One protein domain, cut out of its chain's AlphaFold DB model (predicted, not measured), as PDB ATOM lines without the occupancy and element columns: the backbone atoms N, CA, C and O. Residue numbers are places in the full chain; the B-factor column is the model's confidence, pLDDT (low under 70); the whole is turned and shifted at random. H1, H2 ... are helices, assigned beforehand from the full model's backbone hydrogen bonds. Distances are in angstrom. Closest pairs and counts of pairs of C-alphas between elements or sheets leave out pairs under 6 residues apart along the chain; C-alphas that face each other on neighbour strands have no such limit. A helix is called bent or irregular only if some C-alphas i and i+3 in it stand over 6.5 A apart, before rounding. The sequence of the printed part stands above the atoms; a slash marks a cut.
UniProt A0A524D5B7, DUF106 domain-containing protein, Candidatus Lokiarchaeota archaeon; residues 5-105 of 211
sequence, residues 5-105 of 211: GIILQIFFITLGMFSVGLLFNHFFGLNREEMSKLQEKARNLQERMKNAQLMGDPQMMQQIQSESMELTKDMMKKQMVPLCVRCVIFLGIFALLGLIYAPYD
ATOM      1  N   GLY A   5      -6.097 -82.379 -28.246       84.94
ATOM      2  CA  GLY A   5      -6.229 -81.558 -27.043       84.94
ATOM      3  C   GLY A   5      -5.751 -80.112 -27.219       84.94
ATOM      4  O   GLY A   5      -6.407 -79.202 -26.724       84.94
ATOM      5  N   ILE A   6      -4.677 -79.869 -27.973       82.75
ATOM      6  CA  ILE A   6      -4.135 -78.524 -28.229       82.75
ATOM      7  C   ILE A   6      -5.092 -77.718 -29.105       82.75
ATOM      8  O   ILE A   6      -5.399 -76.566 -28.806       82.75
ATOM      9  N   ILE A   7      -5.610 -78.341 -30.166       82.25
ATOM     10  CA  ILE A   7      -6.583 -77.706 -31.063       82.25
ATOM     11  C   ILE A   7      -7.836 -77.315 -30.272       82.25
ATOM     12  O   ILE A   7      -8.340 -76.201 -30.415       82.25
ATOM     13  N   LEU A   8      -8.307 -78.208 -29.398       87.81
ATOM     14  CA  LEU A   8      -9.460 -77.964 -28.540       87.81
ATOM     15  C   LEU A   8      -9.193 -76.838 -27.524       87.81
ATOM     16  O   LEU A   8     -10.054 -75.982 -27.332       87.81
ATOM     17  N   GLN A   9      -7.998 -76.759 -26.935       86.25
ATOM     18  CA  GLN A   9      -7.615 -75.638 -26.068       86.25
ATOM     19  C   GLN A   9      -7.610 -74.298 -26.818       86.25
ATOM     20  O   GLN A   9      -8.224 -73.339 -26.348       86.25
ATOM     21  N   ILE A  10      -6.991 -74.229 -28.002       83.38
ATOM     22  CA  ILE A  10      -6.969 -73.013 -28.834       83.38
ATOM     23  C   ILE A  10      -8.399 -72.599 -29.215       83.38
ATOM     24  O   ILE A  10      -8.736 -71.412 -29.191       83.38
ATOM     25  N   PHE A  11      -9.275 -73.565 -29.500       86.44
ATOM     26  CA  PHE A  11     -10.691 -73.307 -29.751       86.44
ATOM     27  C   PHE A  11     -11.396 -72.664 -28.543       86.44
ATOM     28  O   PHE A  11     -12.075 -71.651 -28.691       86.44
ATOM     29  N   PHE A  12     -11.203 -73.180 -27.326       89.94
ATOM     30  CA  PHE A  12     -11.800 -72.572 -26.130       89.94
ATOM     31  C   PHE A  12     -11.233 -71.180 -25.827       89.94
ATOM     32  O   PHE A  12     -11.988 -70.279 -25.460       89.94
ATOM     33  N   ILE A  13      -9.930 -70.975 -26.027       86.56
ATOM     34  CA  ILE A  13      -9.284 -69.669 -25.844       86.56
ATOM     35  C   ILE A  13      -9.844 -68.643 -26.839       86.56
ATOM     36  O   ILE A  13     -10.180 -67.522 -26.452       86.56
ATOM     37  N   THR A  14      -9.995 -69.023 -28.111       83.75
ATOM     38  CA  THR A  14     -10.574 -68.150 -29.148       83.75
ATOM     39  C   THR A  14     -12.048 -67.844 -28.880       83.75
ATOM     40  O   THR A  14     -12.456 -66.685 -28.983       83.75
ATOM     41  N   LEU A  15     -12.834 -68.832 -28.443       87.50
ATOM     42  CA  LEU A  15     -14.224 -68.638 -28.018       87.50
ATOM     43  C   LEU A  15     -14.328 -67.684 -26.812       87.50
ATOM     44  O   LEU A  15     -15.195 -66.805 -26.775       87.50
ATOM     45  N   GLY A  16     -13.424 -67.833 -25.840       87.25
ATOM     46  CA  GLY A  16     -13.318 -66.966 -24.669       87.25
ATOM     47  C   GLY A  16     -12.991 -65.525 -25.056       87.25
ATOM     48  O   GLY A  16     -13.723 -64.612 -24.679       87.25
ATOM     49  N   MET A  17     -11.960 -65.316 -25.884       82.06
ATOM     50  CA  MET A  17     -11.626 -63.998 -26.441       82.06
ATOM     51  C   MET A  17     -12.815 -63.362 -27.160       82.06
ATOM     52  O   MET A  17     -13.098 -62.180 -26.965       82.06
ATOM     53  N   PHE A  18     -13.512 -64.136 -27.993       83.75
ATOM     54  CA  PHE A  18     -14.655 -63.643 -28.747       83.75
ATOM     55  C   PHE A  18     -15.787 -63.199 -27.812       83.75
ATOM     56  O   PHE A  18     -16.324 -62.101 -27.957       83.75
ATOM     57  N   SER A  19     -16.088 -64.007 -26.795       85.50
ATOM     58  CA  SER A  19     -17.114 -63.710 -25.791       85.50
ATOM     59  C   SER A  19     -16.765 -62.475 -24.960       85.50
ATOM     60  O   SER A  19     -17.607 -61.592 -24.789       85.50
ATOM     61  N   VAL A  20     -15.512 -62.356 -24.507       84.38
ATOM     62  CA  VAL A  20     -15.017 -61.161 -23.807       84.38
ATOM     63  C   VAL A  20     -15.098 -59.940 -24.719       84.38
ATOM     64  O   VAL A  20     -15.568 -58.895 -24.285       84.38
ATOM     65  N   GLY A  21     -14.725 -60.065 -25.994       80.44
ATOM     66  CA  GLY A  21     -14.824 -58.986 -26.974       80.44
ATOM     67  C   GLY A  21     -16.259 -58.487 -27.173       80.44
ATOM     68  O   GLY A  21     -16.485 -57.274 -27.236       80.44
ATOM     69  N   LEU A  22     -17.234 -59.401 -27.213       80.38
ATOM     70  CA  LEU A  22     -18.657 -59.063 -27.267       80.38
ATOM     71  C   LEU A  22     -19.137 -58.391 -25.978       80.38
ATOM     72  O   LEU A  22     -19.826 -57.373 -26.057       80.38
ATOM     73  N   LEU A  23     -18.750 -58.912 -24.812       82.56
ATOM     74  CA  LEU A  23     -19.124 -58.348 -23.515       82.56
ATOM     75  C   LEU A  23     -18.540 -56.944 -23.329       82.56
ATOM     76  O   LEU A  23     -19.245 -56.025 -22.918       82.56
ATOM     77  N   PHE A  24     -17.286 -56.743 -23.735       78.88
ATOM     78  CA  PHE A  24     -16.638 -55.437 -23.735       78.88
ATOM     79  C   PHE A  24     -17.354 -54.465 -24.672       78.88
ATOM     80  O   PHE A  24     -17.579 -53.314 -24.320       78.88
ATOM     81  N   ASN A  25     -17.763 -54.925 -25.857       76.44
ATOM     82  CA  ASN A  25     -18.526 -54.101 -26.788       76.44
ATOM     83  C   ASN A  25     -19.946 -53.791 -26.290       76.44
ATOM     84  O   ASN A  25     -20.517 -52.785 -26.692       76.44
ATOM     85  N   HIS A  26     -20.525 -54.643 -25.448       77.25
ATOM     86  CA  HIS A  26     -21.803 -54.370 -24.803       77.25
ATOM     87  C   HIS A  26     -21.650 -53.341 -23.677       77.25
ATOM     88  O   HIS A  26     -22.424 -52.394 -23.618       77.25
ATOM     89  N   PHE A  27     -20.622 -53.483 -22.836       77.12
ATOM     90  CA  PHE A  27     -20.392 -52.608 -21.684       77.12
ATOM     91  C   PHE A  27     -19.859 -51.221 -22.078       77.12
ATOM     92  O   PHE A  27     -20.323 -50.206 -21.572       77.12
ATOM     93  N   PHE A  28     -18.922 -51.167 -23.027       71.75
ATOM     94  CA  PHE A  28     -18.372 -49.923 -23.583       71.75
ATOM     95  C   PHE A  28     -19.096 -49.468 -24.856       71.75
ATOM     96  O   PHE A  28     -18.674 -48.512 -25.510       71.75
ATOM     97  N   GLY A  29     -20.165 -50.167 -25.244       64.56
ATOM     98  CA  GLY A  29     -20.974 -49.824 -26.403       64.56
ATOM     99  C   GLY A  29     -21.626 -48.471 -26.192       64.56
ATOM    100  O   GLY A  29     -22.577 -48.364 -25.427       64.56
ATOM    101  N   LEU A  30     -21.086 -47.456 -26.873       61.34
ATOM    102  CA  LEU A  30     -21.578 -46.079 -26.931       61.34
ATOM    103  C   LEU A  30     -23.098 -46.011 -26.750       61.34
ATOM    104  O   LEU A  30     -23.850 -46.554 -27.567       61.34
ATOM    105  N   ASN A  31     -23.520 -45.336 -25.674       70.94
ATOM    106  CA  ASN A  31     -24.921 -45.160 -25.329       70.94
ATOM    107  C   ASN A  31     -25.691 -44.713 -26.570       70.94
ATOM    108  O   ASN A  31     -25.339 -43.735 -27.234       70.94
ATOM    109  N   ARG A  32     -26.750 -45.450 -26.898       68.12
ATOM    110  CA  ARG A  32     -27.524 -45.219 -28.120       68.12
ATOM    111  C   ARG A  32     -28.077 -43.791 -28.188       68.12
ATOM    112  O   ARG A  32     -28.189 -43.234 -29.275       68.12
ATOM    113  N   GLU A  33     -28.357 -43.214 -27.024       76.50
ATOM    114  CA  GLU A  33     -28.788 -41.828 -26.835       76.50
ATOM    115  C   GLU A  33     -27.676 -40.804 -27.090       76.50
ATOM    116  O   GLU A  33     -27.919 -39.738 -27.650       76.50
ATOM    117  N   GLU A  34     -26.434 -41.111 -26.709       75.56
ATOM    118  CA  GLU A  34     -25.307 -40.237 -27.029       75.56
ATOM    119  C   GLU A  34     -25.054 -40.232 -28.532       75.56
ATOM    120  O   GLU A  34     -24.860 -39.171 -29.111       75.56
ATOM    121  N   MET A  35     -25.138 -41.400 -29.175       75.62
ATOM    122  CA  MET A  35     -24.996 -41.514 -30.626       75.62
ATOM    123  C   MET A  35     -26.101 -40.770 -31.379       75.62
ATOM    124  O   MET A  35     -25.808 -40.141 -32.392       75.62
ATOM    125  N   SER A  36     -27.350 -40.784 -30.892       80.75
ATOM    126  CA  SER A  36     -28.430 -40.020 -31.527       80.75
ATOM    127  C   SER A  36     -28.229 -38.512 -31.386       80.75
ATOM    128  O   SER A  36     -28.357 -37.800 -32.377       80.75
ATOM    129  N   LYS A  37     -27.834 -38.025 -30.200       84.25
ATOM    130  CA  LYS A  37     -27.526 -36.599 -29.980       84.25
ATOM    131  C   LYS A  37     -26.351 -36.131 -30.841       84.25
ATOM    132  O   LYS A  37     -26.364 -35.033 -31.388       84.25
ATOM    133  N   LEU A  38     -25.330 -36.970 -30.970       80.62
ATOM    134  CA  LEU A  38     -24.140 -36.700 -31.776       80.62
ATOM    135  C   LEU A  38     -24.483 -36.652 -33.271       80.62
ATOM    136  O   LEU A  38     -23.998 -35.782 -33.988       80.62
ATOM    137  N   GLN A  39     -25.372 -37.540 -33.722       80.12
ATOM    138  CA  GLN A  39     -25.886 -37.541 -35.086       80.12
ATOM    139  C   GLN A  39     -26.722 -36.291 -35.377       80.12
ATOM    140  O   GLN A  39     -26.541 -35.678 -36.421       80.12
ATOM    141  N   GLU A  40     -27.601 -35.887 -34.464       86.94
ATOM    142  CA  GLU A  40     -28.406 -34.671 -34.607       86.94
ATOM    143  C   GLU A  40     -27.529 -33.417 -34.708       86.94
ATOM    144  O   GLU A  40     -27.704 -32.612 -35.624       86.94
ATOM    145  N   LYS A  41     -26.506 -33.306 -33.850       84.19
ATOM    146  CA  LYS A  41     -25.506 -32.234 -33.940       84.19
ATOM    147  C   LYS A  41     -24.757 -32.249 -35.272       84.19
ATOM    148  O   LYS A  41     -24.601 -31.196 -35.876       84.19
ATOM    149  N   ALA A  42     -24.339 -33.423 -35.750       82.31
ATOM    150  CA  ALA A  42     -23.661 -33.551 -37.039       82.31
ATOM    151  C   ALA A  42     -24.555 -33.111 -38.214       82.31
ATOM    152  O   ALA A  42     -24.079 -32.431 -39.119       82.31
ATOM    153  N   ARG A  43     -25.857 -33.437 -38.180       85.94
ATOM    154  CA  ARG A  43     -26.828 -32.986 -39.191       85.94
ATOM    155  C   ARG A  43     -27.007 -31.475 -39.183       85.94
ATOM    156  O   ARG A  43     -26.937 -30.853 -40.235       85.94
ATOM    157  N   ASN A  44     -27.183 -30.892 -37.999       88.88
ATOM    158  CA  ASN A  44     -27.326 -29.447 -37.852       88.88
ATOM    159  C   ASN A  44     -26.079 -28.704 -38.369       88.88
ATOM    160  O   ASN A  44     -26.196 -27.729 -39.110       88.88
ATOM    161  N   LEU A  45     -24.882 -29.214 -38.059       83.94
ATOM    162  CA  LEU A  45     -23.619 -28.674 -38.570       83.94
ATOM    163  C   LEU A  45     -23.522 -28.761 -40.095       83.94
ATOM    164  O   LEU A  45     -23.097 -27.804 -40.736       83.94
ATOM    165  N   GLN A  46     -23.948 -29.882 -40.679       82.12
ATOM    166  CA  GLN A  46     -23.948 -30.075 -42.127       82.12
ATOM    167  C   GLN A  46     -24.907 -29.105 -42.835       82.12
ATOM    168  O   GLN A  46     -24.551 -28.526 -43.863       82.12
ATOM    169  N   GLU A  47     -26.097 -28.878 -42.277       88.75
ATOM    170  CA  GLU A  47     -27.050 -27.888 -42.793       88.75
ATOM    171  C   GLU A  47     -26.490 -26.463 -42.700       88.75
ATOM    172  O   GLU A  47     -26.558 -25.707 -43.671       88.75
ATOM    173  N   ARG A  48     -25.854 -26.111 -41.574       82.75
ATOM    174  CA  ARG A  48     -25.179 -24.814 -41.408       82.75
ATOM    175  C   ARG A  48     -24.031 -24.639 -42.397       82.75
ATOM    176  O   ARG A  48     -23.901 -23.563 -42.971       82.75
ATOM    177  N   MET A  49     -23.241 -25.684 -42.636       81.88
ATOM    178  CA  MET A  49     -22.151 -25.664 -43.614       81.88
ATOM    179  C   MET A  49     -22.679 -25.412 -45.029       81.88
ATOM    180  O   MET A  49     -22.136 -24.567 -45.736       81.88
ATOM    181  N   LYS A  50     -23.777 -26.076 -45.416       85.12
ATOM    182  CA  LYS A  50     -24.430 -25.860 -46.714       85.12
ATOM    183  C   LYS A  50     -24.960 -24.428 -46.850       85.12
ATOM    184  O   LYS A  50     -24.757 -23.799 -47.883       85.12
ATOM    185  N   ASN A  51     -25.586 -23.890 -45.805       88.06
ATOM    186  CA  ASN A  51     -26.099 -22.518 -45.811       88.06
ATOM    187  C   ASN A  51     -24.971 -21.473 -45.869       88.06
ATOM    188  O   ASN A  51     -25.079 -20.508 -46.620       88.06
ATOM    189  N   ALA A  52     -23.873 -21.682 -45.139       80.88
ATOM    190  CA  ALA A  52     -22.707 -20.797 -45.171       80.88
ATOM    191  C   ALA A  52     -22.000 -20.813 -46.538       80.88
ATOM    192  O   ALA A  52     -21.585 -19.763 -47.023       80.88
ATOM    193  N   GLN A  53     -21.927 -21.978 -47.194       81.88
ATOM    194  CA  GLN A  53     -21.421 -22.092 -48.566       81.88
ATOM    195  C   GLN A  53     -22.275 -21.301 -49.564       81.88
ATOM    196  O   GLN A  53     -21.722 -20.628 -50.427       81.88
ATOM    197  N   LEU A  54     -23.605 -21.335 -49.424       87.56
ATOM    198  CA  LEU A  54     -24.518 -20.560 -50.275       87.56
ATOM    199  C   LEU A  54     -24.396 -19.046 -50.051       87.56
ATOM    200  O   LEU A  54     -24.588 -18.278 -50.988       87.56
ATOM    201  N   MET A  55     -24.080 -18.617 -48.826       85.44
ATOM    202  CA  MET A  55     -23.885 -17.202 -48.491       85.44
ATOM    203  C   MET A  55     -22.483 -16.674 -48.832       85.44
ATOM    204  O   MET A  55     -22.289 -15.463 -48.855       85.44
ATOM    205  N   GLY A  56     -21.516 -17.555 -49.113       85.00
ATOM    206  CA  GLY A  56     -20.159 -17.167 -49.507       85.00
ATOM    207  C   GLY A  56     -19.351 -16.472 -48.406       85.00
ATOM    208  O   GLY A  56     -18.389 -15.776 -48.720       85.00
ATOM    209  N   ASP A  57     -19.724 -16.642 -47.133       85.94
ATOM    210  CA  ASP A  57     -19.036 -16.010 -46.003       85.94
ATOM    211  C   ASP A  57     -17.877 -16.896 -45.488       85.94
ATOM    212  O   ASP A  57     -18.116 -17.942 -44.864       85.94
ATOM    213  N   PRO A  58     -16.606 -16.503 -45.711       83.25
ATOM    214  CA  PRO A  58     -15.451 -17.289 -45.294       83.25
ATOM    215  C   PRO A  58     -15.282 -17.353 -43.769       83.25
ATOM    216  O   PRO A  58     -14.768 -18.352 -43.260       83.25
ATOM    217  N   GLN A  59     -15.725 -16.334 -43.020       85.75
ATOM    218  CA  GLN A  59     -15.587 -16.327 -41.560       85.75
ATOM    219  C   GLN A  59     -16.537 -17.336 -40.917       85.75
ATOM    220  O   GLN A  59     -16.153 -18.086 -40.014       85.75
ATOM    221  N   MET A  60     -17.764 -17.411 -41.435       81.94
ATOM    222  CA  MET A  60     -18.756 -18.374 -40.968       81.94
ATOM    223  C   MET A  60     -18.318 -19.817 -41.256       81.94
ATOM    224  O   MET A  60     -18.492 -20.707 -40.420       81.94
ATOM    225  N   MET A  61     -17.679 -20.047 -42.408       81.81
ATOM    226  CA  MET A  61     -17.177 -21.368 -42.786       81.81
ATOM    227  C   MET A  61     -16.046 -21.849 -41.865       81.81
ATOM    228  O   MET A  61     -16.028 -23.019 -41.474       81.81
ATOM    229  N   GLN A  62     -15.149 -20.949 -41.447       86.69
ATOM    230  CA  GLN A  62     -14.074 -21.282 -40.510       86.69
ATOM    231  C   GLN A  62     -14.611 -21.646 -39.115       86.69
ATOM    232  O   GLN A  62     -14.143 -22.614 -38.507       86.69
ATOM    233  N   GLN A  63     -15.631 -20.932 -38.625       87.38
ATOM    234  CA  GLN A  63     -16.291 -21.278 -37.361       87.38
ATOM    235  C   GLN A  63     -16.933 -22.667 -37.423       87.38
ATOM    236  O   GLN A  63     -16.669 -23.505 -36.559       87.38
ATOM    237  N   ILE A  64     -17.697 -22.958 -38.478       86.94
ATOM    238  CA  ILE A  64     -18.357 -24.262 -38.652       86.94
ATOM    239  C   ILE A  64     -17.332 -25.402 -38.740       86.94
ATOM    240  O   ILE A  64     -17.553 -26.488 -38.194       86.94
ATOM    241  N   GLN A  65     -16.182 -25.167 -39.376       82.88
ATOM    242  CA  GLN A  65     -15.105 -26.152 -39.442       82.88
ATOM    243  C   GLN A  65     -14.496 -26.434 -38.061       82.88
ATOM    244  O   GLN A  65     -14.255 -27.597 -37.729       82.88
ATOM    245  N   SER A  66     -14.296 -25.400 -37.235       88.88
ATOM    246  CA  SER A  66     -13.801 -25.568 -35.862       88.88
ATOM    247  C   SER A  66     -14.776 -26.360 -34.983       88.88
ATOM    248  O   SER A  66     -14.358 -27.321 -34.336       88.88
ATOM    249  N   GLU A  67     -16.079 -26.061 -35.056       86.06
ATOM    250  CA  GLU A  67     -17.126 -26.819 -34.355       86.06
ATOM    251  C   GLU A  67     -17.168 -28.287 -34.825       86.06
ATOM    252  O   GLU A  67     -17.301 -29.213 -34.020       86.06
ATOM    253  N   SER A  68     -16.997 -28.525 -36.132       81.00
ATOM    254  CA  SER A  68     -16.965 -29.877 -36.713       81.00
ATOM    255  C   SER A  68     -15.767 -30.681 -36.215       81.00
ATOM    256  O   SER A  68     -15.877 -31.879 -35.930       81.00
ATOM    257  N   MET A  69     -14.616 -30.023 -36.088       87.25
ATOM    258  CA  MET A  69     -13.395 -30.636 -35.582       87.25
ATOM    259  C   MET A  69     -13.512 -30.971 -34.093       87.25
ATOM    260  O   MET A  69     -13.095 -32.055 -33.683       87.25
ATOM    261  N   GLU A  70     -14.113 -30.091 -33.291       89.25
ATOM    262  CA  GLU A  70     -14.365 -30.344 -31.870       89.25
ATOM    263  C   GLU A  70     -15.312 -31.532 -31.672       89.25
ATOM    264  O   GLU A  70     -14.994 -32.464 -30.927       89.25
ATOM    265  N   LEU A  71     -16.417 -31.573 -32.425       84.69
ATOM    266  CA  LEU A  71     -17.353 -32.695 -32.392       84.69
ATOM    267  C   LEU A  71     -16.667 -34.004 -32.794       84.69
ATOM    268  O   LEU A  71     -16.799 -35.009 -32.094       84.69
ATOM    269  N   THR A  72     -15.882 -33.988 -33.875       83.81
ATOM    270  CA  THR A  72     -15.118 -35.157 -34.341       83.81
ATOM    271  C   THR A  72     -14.126 -35.627 -33.284       83.81
ATOM    272  O   THR A  72     -14.030 -36.826 -33.024       83.81
ATOM    273  N   LYS A  73     -13.421 -34.704 -32.622       87.00
ATOM    274  CA  LYS A  73     -12.473 -35.015 -31.548       87.00
ATOM    275  C   LYS A  73     -13.162 -35.725 -30.385       87.00
ATOM    276  O   LYS A  73     -12.617 -36.702 -29.869       87.00
ATOM    277  N   ASP A  74     -14.360 -35.293 -30.011       84.00
ATOM    278  CA  ASP A  74     -15.151 -35.959 -28.979       84.00
ATOM    279  C   ASP A  74     -15.645 -37.343 -29.419       84.00
ATOM    280  O   ASP A  74     -15.546 -38.297 -28.638       84.00
ATOM    281  N   MET A  75     -16.084 -37.511 -30.676       81.50
ATOM    282  CA  MET A  75     -16.417 -38.846 -31.206       81.50
ATOM    283  C   MET A  75     -15.193 -39.767 -31.166       81.50
ATOM    284  O   MET A  75     -15.281 -40.908 -30.704       81.50
ATOM    285  N   MET A  76     -14.044 -39.266 -31.629       82.88
ATOM    286  CA  MET A  76     -12.799 -40.024 -31.696       82.88
ATOM    287  C   MET A  76     -12.320 -40.411 -30.309       82.88
ATOM    288  O   MET A  76     -11.968 -41.565 -30.125       82.88
ATOM    289  N   LYS A  77     -12.359 -39.522 -29.311       84.06
ATOM    290  CA  LYS A  77     -11.996 -39.871 -27.928       84.06
ATOM    291  C   LYS A  77     -12.872 -40.996 -27.383       84.06
ATOM    292  O   LYS A  77     -12.348 -41.972 -26.847       84.06
ATOM    293  N   LYS A  78     -14.194 -40.899 -27.570       81.06
ATOM    294  CA  LYS A  78     -15.137 -41.923 -27.095       81.06
ATOM    295  C   LYS A  78     -14.957 -43.275 -27.791       81.06
ATOM    296  O   LYS A  78     -15.226 -44.300 -27.177       81.06
ATOM    297  N   GLN A  79     -14.489 -43.301 -29.040       80.94
ATOM    298  CA  GLN A  79     -14.249 -44.541 -29.793       80.94
ATOM    299  C   GLN A  79     -12.814 -45.077 -29.663       80.94
ATOM    300  O   GLN A  79     -12.609 -46.290 -29.654       80.94
ATOM    301  N   MET A  80     -11.815 -44.204 -29.525       84.44
ATOM    302  CA  MET A  80     -10.407 -44.592 -29.428       84.44
ATOM    303  C   MET A  80     -10.086 -45.259 -28.103       84.44
ATOM    304  O   MET A  80      -9.324 -46.217 -28.105       84.44
ATOM    305  N   VAL A  81     -10.659 -44.797 -26.989       84.12
ATOM    306  CA  VAL A  81     -10.431 -45.431 -25.682       84.12
ATOM    307  C   VAL A  81     -10.827 -46.916 -25.705       84.12
ATOM    308  O   VAL A  81      -9.956 -47.749 -25.451       84.12
ATOM    309  N   PRO A  82     -12.064 -47.306 -26.074       83.06
ATOM    310  CA  PRO A  82     -12.432 -48.720 -26.115       83.06
ATOM    311  C   PRO A  82     -11.657 -49.507 -27.176       83.06
ATOM    312  O   PRO A  82     -11.385 -50.690 -26.973       83.06
ATOM    313  N   LEU A  83     -11.259 -48.875 -28.287       84.31
ATOM    314  CA  LEU A  83     -10.403 -49.511 -29.288       84.31
ATOM    315  C   LEU A  83      -9.006 -49.814 -28.726       84.31
ATOM    316  O   LEU A  83      -8.534 -50.939 -28.853       84.31
ATOM    317  N   CYS A  84      -8.371 -48.839 -28.077       88.69
ATOM    318  CA  CYS A  84      -7.035 -48.971 -27.505       88.69
ATOM    319  C   CYS A  84      -7.018 -50.023 -26.393       88.69
ATOM    320  O   CYS A  84      -6.181 -50.920 -26.405       88.69
ATOM    321  N   VAL A  85      -8.007 -49.988 -25.496       86.69
ATOM    322  CA  VAL A  85      -8.154 -50.999 -24.440       86.69
ATOM    323  C   VAL A  85      -8.320 -52.397 -25.043       86.69
ATOM    324  O   VAL A  85      -7.645 -53.332 -24.616       86.69
ATOM    325  N   ARG A  86      -9.141 -52.547 -26.094       83.50
ATOM    326  CA  ARG A  86      -9.282 -53.820 -26.814       83.50
ATOM    327  C   ARG A  86      -7.957 -54.279 -27.427       83.50
ATOM    328  O   ARG A  86      -7.641 -55.461 -27.323       83.50
ATOM    329  N   CYS A  87      -7.184 -53.377 -28.032       88.06
ATOM    330  CA  CYS A  87      -5.870 -53.697 -28.593       88.06
ATOM    331  C   CYS A  87      -4.883 -54.162 -27.518       88.06
ATOM    332  O   CYS A  87      -4.202 -55.160 -27.725       88.06
ATOM    333  N   VAL A  88      -4.828 -53.493 -26.363       91.56
ATOM    334  CA  VAL A  88      -3.939 -53.884 -25.255       91.56
ATOM    335  C   VAL A  88      -4.307 -55.267 -24.718       91.56
ATOM    336  O   VAL A  88      -3.429 -56.112 -24.560       91.56
ATOM    337  N   ILE A  89      -5.600 -55.531 -24.502       87.31
ATOM    338  CA  ILE A  89      -6.083 -56.851 -24.069       87.31
ATOM    339  C   ILE A  89      -5.720 -57.916 -25.109       87.31
ATOM    340  O   ILE A  89      -5.193 -58.970 -24.761       87.31
ATOM    341  N   PHE A  90      -5.960 -57.632 -26.391       86.44
ATOM    342  CA  PHE A  90      -5.642 -58.545 -27.483       86.44
ATOM    343  C   PHE A  90      -4.148 -58.874 -27.545       86.44
ATOM    344  O   PHE A  90      -3.792 -60.048 -27.569       86.44
ATOM    345  N   LEU A  91      -3.276 -57.861 -27.515       90.94
ATOM    346  CA  LEU A  91      -1.824 -58.045 -27.545       90.94
ATOM    347  C   LEU A  91      -1.317 -58.801 -26.316       90.94
ATOM    348  O   LEU A  91      -0.467 -59.673 -26.458       90.94
ATOM    349  N   GLY A  92      -1.856 -58.512 -25.128       92.38
ATOM    350  CA  GLY A  92      -1.478 -59.207 -23.897       92.38
ATOM    351  C   GLY A  92      -1.802 -60.698 -23.953       92.38
ATOM    352  O   GLY A  92      -0.955 -61.534 -23.645       92.38
ATOM    353  N   ILE A  93      -3.006 -61.046 -24.413       87.44
ATOM    354  CA  ILE A  93      -3.386 -62.450 -24.564       87.44
ATOM    355  C   ILE A  93      -2.582 -63.095 -25.703       87.44
ATOM    356  O   ILE A  93      -2.080 -64.199 -25.534       87.44
ATOM    357  N   PHE A  94      -2.394 -62.417 -26.838       88.75
ATOM    358  CA  PHE A  94      -1.609 -62.947 -27.957       88.75
ATOM    359  C   PHE A  94      -0.149 -63.227 -27.565       88.75
ATOM    360  O   PHE A  94       0.386 -64.274 -27.922       88.75
ATOM    361  N   ALA A  95       0.471 -62.349 -26.771       91.94
ATOM    362  CA  ALA A  95       1.804 -62.571 -26.214       91.94
ATOM    363  C   ALA A  95       1.843 -63.797 -25.284       91.94
ATOM    364  O   ALA A  95       2.773 -64.597 -25.359       91.94
ATOM    365  N   LEU A  96       0.810 -63.986 -24.453       90.38
ATOM    366  CA  LEU A  96       0.688 -65.161 -23.588       90.38
ATOM    367  C   LEU A  96       0.527 -66.457 -24.399       90.38
ATOM    368  O   LEU A  96       1.166 -67.456 -24.076       90.38
ATOM    369  N   LEU A  97      -0.281 -66.445 -25.467       86.81
ATOM    370  CA  LEU A  97      -0.397 -67.593 -26.375       86.81
ATOM    371  C   LEU A  97       0.937 -67.888 -27.049       86.81
ATOM    372  O   LEU A  97       1.320 -69.049 -27.105       86.81
ATOM    373  N   GLY A  98       1.649 -66.860 -27.514       88.31
ATOM    374  CA  GLY A  98       2.974 -67.028 -28.101       88.31
ATOM    375  C   GLY A  98       3.946 -67.707 -27.140       88.31
ATOM    376  O   GLY A  98       4.671 -68.602 -27.549       88.31
ATOM    377  N   LEU A  99       3.908 -67.367 -25.851       90.75
ATOM    378  CA  LEU A  99       4.767 -67.996 -24.846       90.75
ATOM    379  C   LEU A  99       4.385 -69.461 -24.566       90.75
ATOM    380  O   LEU A  99       5.262 -70.311 -24.444       90.75
ATOM    381  N   ILE A 100       3.088 -69.764 -24.467       89.12
ATOM    382  CA  ILE A 100       2.594 -71.118 -24.157       89.12
ATOM    383  C   ILE A 100       2.721 -72.052 -25.370       89.12
ATOM    384  O   ILE A 100       3.040 -73.231 -25.213       89.12
ATOM    385  N   TYR A 101       2.475 -71.534 -26.575       86.88
ATOM    386  CA  TYR A 101       2.399 -72.310 -27.810       86.88
ATOM    387  C   TYR A 101       3.620 -72.166 -28.729       86.88
ATOM    388  O   TYR A 101       3.621 -72.788 -29.788       86.88
ATOM    389  N   ALA A 102       4.681 -71.462 -28.313       85.31
ATOM    390  CA  ALA A 102       5.965 -71.410 -29.028       85.31
ATOM    391  C   ALA A 102       6.498 -72.786 -29.492       85.31
ATOM    392  O   ALA A 102       7.006 -72.883 -30.606       85.31
ATOM    393  N   PRO A 103       6.359 -73.890 -28.723       86.62
ATOM    394  CA  PRO A 103       6.808 -75.206 -29.188       86.62
ATOM    395  C   PRO A 103       6.036 -75.750 -30.401       86.62
ATOM    396  O   PRO A 103       6.484 -76.702 -31.034       86.62
ATOM    397  N   TYR A 104       4.880 -75.168 -30.725       84.88
ATOM    398  CA  TYR A 104       3.967 -75.616 -31.776       84.88
ATOM    399  C   TYR A 104       3.953 -74.662 -32.983       84.88
ATOM    400  O   TYR A 104       2.941 -74.490 -33.664       84.88
ATOM    401  N   ASP A 105       5.080 -74.016 -33.275       80.56
ATOM    402  CA  ASP A 105       5.194 -73.094 -34.411       80.56
ATOM    403  C   ASP A 105       5.150 -73.790 -35.788       80.56
ATOM    404  O   ASP A 105       4.926 -73.124 -36.797       80.56
TER     405      ASP A 105
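What this domain is: This is residues 5 to 105 of the 211 residues of the protein "DUF106 domain-containing protein" of Candidatus Lokiarchaeota archaeon (UniProt A0A524D5B7). One long helix, H3, runs nearly the whole length of a slender rod, and H1 and H2, one after the other, run the opposite way along it, H2 folding back into H3 as a helical hairpin. The printed part has 101 residues with three named helices, H1, H2, H3, is all helix, and is extended, with a radius of gyration of the C-alphas of 21.9 A and spans of 70 by 26 by 16 A.

Where its parts are: H3, residues 58 to 104, is 62.9 A long and ends at C-alpha 104 (3.967, -75.616, -31.776); it has a kink of 41 degrees near residue 98 and is irregular, C-alphas 100 and 103 being 7.7 A apart. H2, residues 32 to 55, is 34.8 A long. H1, residues 5 to 27, is 32.7 A long and begins at C-alpha 5 (-6.229, -81.558, -27.043).

How they stand to each other: H3 touches H2 with residues 60 to 71 alone, at a steep tilt of 40 degrees, opposite ways; the closest C-alphas, of Ala 52 and Met 61, are 6.0 A apart. H1 and H3 are close but not clearly touching, at a shallow tilt of 23 degrees, opposite ways; their closest C-alphas, of Gly 21 and Arg 86, are 7.6 A apart. H1 and H2 are apart. Every O i to N i+4 pair is within hydrogen-bond range in H1 and H2, and 40 of 43 in H3.

The domain as a whole: The C-alphas farthest apart, of Gly 5 and Met 55, are 70.1 A apart. The printed part has no cut, both links are tight, and residues 54 to 59 stand free. Residues 29, 30 and 32 have pLDDT under 70.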